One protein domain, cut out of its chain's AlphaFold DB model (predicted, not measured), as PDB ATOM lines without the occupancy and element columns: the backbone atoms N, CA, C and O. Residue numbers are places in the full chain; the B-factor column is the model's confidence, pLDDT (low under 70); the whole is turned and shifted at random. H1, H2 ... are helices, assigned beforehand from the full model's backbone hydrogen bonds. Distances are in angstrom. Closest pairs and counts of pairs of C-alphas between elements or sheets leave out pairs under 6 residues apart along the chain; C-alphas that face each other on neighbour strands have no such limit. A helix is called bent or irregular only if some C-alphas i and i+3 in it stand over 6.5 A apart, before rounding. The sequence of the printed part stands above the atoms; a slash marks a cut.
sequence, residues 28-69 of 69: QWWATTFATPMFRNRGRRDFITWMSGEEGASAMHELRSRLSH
ATOM      1  N   GLN A  28     206.404 159.316 278.783       86.44
ATOM      2  CA  GLN A  28     204.971 159.058 278.618       86.44
ATOM      3  C   GLN A  28     204.139 160.345 278.713       86.44
ATOM      4  O   GLN A  28     203.172 160.511 277.966       86.44
ATOM      5  N   TRP A  29     204.524 161.269 279.593       90.00
ATOM      6  CA  TRP A  29     203.874 162.568 279.710       90.00
ATOM      7  C   TRP A  29     204.002 163.338 278.393       90.00
ATOM      8  O   TRP A  29     202.989 163.708 277.808       90.00
ATOM      9  N   TRP A  30     205.209 163.442 277.824       87.88
ATOM     10  CA  TRP A  30     205.411 164.105 276.528       87.88
ATOM     11  C   TRP A  30     204.634 163.438 275.394       87.88
ATOM     12  O   TRP A  30     203.972 164.122 274.614       87.88
ATOM     13  N   ALA A  31     204.659 162.105 275.327       88.94
ATOM     14  CA  ALA A  31     203.927 161.354 274.312       88.94
ATOM     15  C   ALA A  31     202.417 161.641 274.370       88.94
ATOM     16  O   ALA A  31     201.786 161.847 273.335       88.94
ATOM     17  N   THR A  32     201.837 161.703 275.571       90.25
ATOM     18  CA  THR A  32     200.412 162.023 275.734       90.25
ATOM     19  C   THR A  32     200.107 163.499 275.467       90.25
ATOM     20  O   THR A  32     199.101 163.794 274.825       90.25
ATOM     21  N   THR A  33     200.977 164.422 275.882       90.38
ATOM     22  CA  THR A  33     200.818 165.868 275.659       90.38
ATOM     23  C   THR A  33     200.887 166.227 274.174       90.38
ATOM     24  O   THR A  33     200.013 166.938 273.674       90.38
ATOM     25  N   PHE A  34     201.845 165.684 273.420       88.75
ATOM     26  CA  PHE A  34     201.934 165.914 271.972       88.75
ATOM     27  C   PHE A  34     200.894 165.133 271.159       88.75
ATOM     28  O   PHE A  34     200.653 165.447 269.995       88.75
ATOM     29  N   ALA A  35     200.220 164.160 271.772       89.69
ATOM     30  CA  ALA A  35     199.068 163.502 271.179       89.69
ATOM     31  C   ALA A  35     197.761 164.309 271.325       89.69
ATOM     32  O   ALA A  35     196.740 163.863 270.804       89.69
ATOM     33  N   THR A  36     197.754 165.463 272.001       92.44
ATOM     34  CA  THR A  36     196.537 166.278 272.177       92.44
ATOM     35  C   THR A  36     196.038 166.890 270.858       92.44
ATOM     36  O   THR A  36     196.822 167.085 269.915       92.44
ATOM     37  N   PRO A  37     194.735 167.237 270.761       93.00
ATOM     38  CA  PRO A  37     194.156 167.837 269.559       93.00
ATOM     39  C   PRO A  37     194.880 169.107 269.109       93.00
ATOM     40  O   PRO A  37     194.960 169.366 267.912       93.00
ATOM     41  N   MET A  38     195.457 169.866 270.043       94.19
ATOM     42  CA  MET A  38     196.190 171.093 269.748       94.19
ATOM     43  C   MET A  38     197.386 170.858 268.809       94.19
ATOM     44  O   MET A  38     197.571 171.592 267.837       94.19
ATOM     45  N   PHE A  39     198.183 169.814 269.059       92.19
ATOM     46  CA  PHE A  39     199.345 169.490 268.225       92.19
ATOM     47  C   PHE A  39     198.958 168.722 266.962       92.19
ATOM     48  O   PHE A  39     199.506 169.002 265.897       92.19
ATOM     49  N   ARG A  40     197.965 167.824 267.041       90.38
ATOM     50  CA  ARG A  40     197.447 167.107 265.862       90.38
ATOM     51  C   ARG A  40     196.886 168.062 264.806       90.38
ATOM     52  O   ARG A  40     197.136 167.883 263.619       90.38
ATOM     53  N   ASN A  41     196.154 169.089 265.235       94.00
ATOM     54  CA  ASN A  41     195.497 170.042 264.341       94.00
ATOM     55  C   ASN A  41     196.399 171.205 263.907       94.00
ATOM     56  O   ASN A  41     195.987 172.005 263.070       94.00
ATOM     57  N   ARG A  42     197.641 171.302 264.403       90.12
ATOM     58  CA  ARG A  42     198.556 172.400 264.045       90.12
ATOM     59  C   ARG A  42     198.908 172.449 262.554       90.12
ATOM     60  O   ARG A  42     199.221 173.516 262.042       90.12
ATOM     61  N   GLY A  43     198.828 171.315 261.856       92.00
ATOM     62  CA  GLY A  43     199.047 171.232 260.407       92.00
ATOM     63  C   GLY A  43     197.855 171.667 259.546       92.00
ATOM     64  O   GLY A  43     197.946 171.631 258.319       92.00
ATOM     65  N   ARG A  44     196.723 172.046 260.153       92.81
ATOM     66  CA  ARG A  44     195.537 172.499 259.419       92.81
ATOM     67  C   ARG A  44     195.828 173.776 258.633       92.81
ATOM     68  O   ARG A  44     196.441 174.709 259.141       92.81
ATOM     69  N   ARG A  45     195.312 173.852 257.403       96.06
ATOM     70  CA  ARG A  45     195.411 175.068 256.572       96.06
ATOM     71  C   ARG A  45     194.654 176.248 257.181       96.06
ATOM     72  O   ARG A  45     195.066 177.387 257.015       96.06
ATOM     73  N   ASP A  46     193.569 175.965 257.895       95.69
ATOM     74  CA  ASP A  46     192.707 176.928 258.575       95.69
ATOM     75  C   ASP A  46     193.051 177.086 260.064       95.69
ATOM     76  O   ASP A  46     192.220 177.570 260.823       95.69
ATOM     77  N   PHE A  47     194.252 176.689 260.506       94.00
ATOM     78  CA  PHE A  47     194.602 176.597 261.928       94.00
ATOM     79  C   PHE A  47     194.276 177.863 262.742       94.00
ATOM     80  O   PHE A  47     193.706 177.755 263.823       94.00
ATOM     81  N   ILE A  48     194.584 179.056 262.221       93.38
ATOM     82  CA  ILE A  48     194.294 180.332 262.907       93.38
ATOM     83  C   ILE A  48     192.781 180.536 263.083       93.38
ATOM     84  O   ILE A  48     192.321 180.930 264.154       93.38
ATOM     85  N   THR A  49     191.998 180.234 262.049       95.62
ATOM     86  CA  THR A  49     190.536 180.342 262.090       95.62
ATOM     87  C   THR A  49     189.940 179.283 263.015       95.62
ATOM     88  O   THR A  49     189.112 179.604 263.860       95.62
ATOM     89  N   TRP A  50     190.413 178.039 262.922       96.12
ATOM     90  CA  TRP A  50     190.009 176.934 263.790       96.12
ATOM     91  C   TRP A  50     190.270 177.229 265.272       96.12
ATOM     92  O   TRP A  50     189.405 176.973 266.106       96.12
ATOM     93  N   MET A  51     191.415 177.841 265.594       94.88
ATOM     94  CA  MET A  51     191.766 178.279 266.952       94.88
ATOM     95  C   MET A  51     190.756 179.258 267.562       94.88
ATOM     96  O   MET A  51     190.647 179.330 268.782       94.88
ATOM     97  N   SER A  52     190.033 180.007 266.726       93.25
ATOM     98  CA  SER A  52     188.997 180.953 267.162       93.25
ATOM     99  C   SER A  52     187.625 180.290 267.349       93.25
ATOM    100  O   SER A  52     186.715 180.912 267.892       93.25
ATOM    101  N   GLY A  53     187.464 179.047 266.887       95.56
ATOM    102  CA  GLY A  53     186.261 178.247 267.075       95.56
ATOM    103  C   GLY A  53     186.249 177.497 268.407       95.56
ATOM    104  O   GLY A  53     187.260 177.393 269.103       95.56
ATOM    105  N   GLU A  54     185.095 176.921 268.739       96.25
ATOM    106  CA  GLU A  54     184.881 176.168 269.982       96.25
ATOM    107  C   GLU A  54     185.853 174.987 270.133       96.25
ATOM    108  O   GLU A  54     186.440 174.791 271.198       96.25
ATOM    109  N   GLU A  55     186.106 174.247 269.050       94.56
ATOM    110  CA  GLU A  55     187.064 173.135 269.042       94.56
ATOM    111  C   GLU A  55     188.495 173.585 269.363       94.56
ATOM    112  O   GLU A  55     189.190 172.942 270.150       94.56
ATOM    113  N   GLY A  56     188.940 174.692 268.762       95.50
ATOM    114  CA  GLY A  56     190.272 175.245 268.992       95.50
ATOM    115  C   GLY A  56     190.431 175.787 270.409       95.50
ATOM    116  O   GLY A  56     191.437 175.521 271.070       95.50
ATOM    117  N   ALA A  57     189.405 176.476 270.913       95.56
ATOM    118  CA  ALA A  57     189.356 176.945 272.293       95.56
ATOM    119  C   ALA A  57     189.417 175.777 273.293       95.56
ATOM    120  O   ALA A  57     190.194 175.827 274.248       95.56
ATOM    121  N   SER A  58     188.663 174.704 273.040       96.19
ATOM    122  CA  SER A  58     188.663 173.489 273.861       96.19
ATOM    123  C   SER A  58     190.023 172.781 273.844       96.19
ATOM    124  O   SER A  58     190.583 172.479 274.898       96.19
ATOM    125  N   ALA A  59     190.633 172.617 272.665       95.50
ATOM    126  CA  ALA A  59     191.962 172.018 272.530       95.50
ATOM    127  C   ALA A  59     193.054 172.824 273.260       95.50
ATOM    128  O   ALA A  59     193.953 172.250 273.879       95.50
ATOM    129  N   MET A  60     192.975 174.157 273.212       94.25
ATOM    130  CA  MET A  60     193.878 175.039 273.952       94.25
ATOM    131  C   MET A  60     193.644 174.962 275.464       94.25
ATOM    132  O   MET A  60     194.603 174.997 276.235       94.25
ATOM    133  N   HIS A  61     192.389 174.847 275.899       94.62
ATOM    134  CA  HIS A  61     192.053 174.664 277.306       94.62
ATOM    135  C   HIS A  61     192.612 173.341 277.850       94.62
ATOM    136  O   HIS A  61     193.267 173.349 278.893       94.62
ATOM    137  N   GLU A  62     192.453 172.235 277.112       93.75
ATOM    138  CA  GLU A  62     193.037 170.934 277.471       93.75
ATOM    139  C   GLU A  62     194.563 171.028 277.608       93.75
ATOM    140  O   GLU A  62     195.128 170.588 278.612       93.75
ATOM    141  N   LEU A  63     195.241 171.639 276.628       92.62
ATOM    142  CA  LEU A  63     196.692 171.810 276.684       92.62
ATOM    143  C   LEU A  63     197.110 172.629 277.912       92.62
ATOM    144  O   LEU A  63     198.021 172.226 278.630       92.62
ATOM    145  N   ARG A  64     196.440 173.754 278.187       91.88
ATOM    146  CA  ARG A  64     196.749 174.595 279.355       91.88
ATOM    147  C   ARG A  64     196.572 173.844 280.667       91.88
ATOM    148  O   ARG A  64     197.453 173.932 281.512       91.88
ATOM    149  N   SER A  65     195.486 173.084 280.807       91.12
ATOM    150  CA  SER A  65     195.236 172.277 282.004       91.12
ATOM    151  C   SER A  65     196.332 171.239 282.248       91.12
ATOM    152  O   SER A  65     196.646 170.951 283.398       91.12
ATOM    153  N   ARG A  66     196.919 170.675 281.186       87.06
ATOM    154  CA  ARG A  66     198.027 169.714 281.299       87.06
ATOM    155  C   ARG A  66     199.355 170.367 281.666       87.06
ATOM    156  O   ARG A  66     200.146 169.744 282.355       87.06
ATOM    157  N   LEU A  67     199.607 171.584 281.180       84.81
ATOM    158  CA  LEU A  67     200.852 172.321 281.434       84.81
ATOM    159  C   LEU A  67     200.879 173.021 282.802       84.81
ATOM    160  O   LEU A  67     201.932 173.482 283.224       84.81
ATOM    161  N   SER A  68     199.732 173.141 283.474       82.56
ATOM    162  CA  SER A  68     199.613 173.708 284.824       82.56
ATOM    163  C   SER A  68     199.834 172.694 285.959       82.56
ATOM    164  O   SER A  68     199.552 173.007 287.117       82.56
ATOM    165  N   HIS A  69     200.268 171.475 285.639       58.72
ATOM    166  CA  HIS A  69     200.607 170.397 286.573       58.72
ATOM    167  C   HIS A  69     202.047 169.955 286.334       58.72
ATOM    168  O   HIS A  69     202.705 169.613 287.339       58.72
TER     169      HIS A  69
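Overview. This is residues 28 to 69 of the 69 residues of an uncharacterized protein of uncultured marine bacterium Ant4E12 (UniProt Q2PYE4). The domain is a narrow U of helices: H1 and then H2 make one arm, short H3 lies at the turn, and H4, the longest helix, folds back as the other arm. H4 packs on H2 and passes near H1. The printed part has 42 residues with four named helices, in the order H1 H2 H3 H4, and no named strand; its class is all helix. It is only just compact, close to loose, with a radius of gyration of the C-alphas of 10.5 A, and elongated, spanning 29 by 17 by 10 A.

Arrangement. Start at H1, residues 28 to 34, and compare it with H4, residues 54 to 67: they are close but not clearly touching, at a shallow tilt of 29 degrees, opposite ways, and their closest C-alphas, of Thr 33 and Leu 63, are 7.3 A apart. Next comes H2, residues 37 to 43, which touches H4 at a steep tilt of 63 degrees, opposite ways; look at the closest C-alphas, of Met 38 and Ala 59, 5.1 A apart. H3, residues 47 to 51, and residues 56 to 60 of H4 only just touch, with 3 pairs of C-alphas within 8 A, and only at the corner; the closest C-alphas, of Trp 50 and Gly 56, are 5.5 A apart. H1 and H3 are apart. Each O i to N i+4 pair is within hydrogen-bond range in H1, H3 and H4, but 2 of 3 in H2.

Along the chain. Find C-alpha 28 at (204.971, 159.058, 278.618), where H1 begins its 10.0 A. H2 covers 10.9 A and is irregular, with C-alphas 40 and 43 at 7.0 A. H3 covers 6.0 A. From C-alpha 54 at (184.881, 176.168, 269.982), H4 runs 20.0 A to C-alpha 67 at (200.852, 172.321, 281.434).

Size, cuts and confidence. The two C-alphas farthest apart, of Arg 45 and His 69, are 30.8 A apart. The printed part has no cut, and its three links between helices are tight. Look in the B-factor column for a mean pLDDT of the printed part of 91.5; residue 69, the chain's last, is under 70.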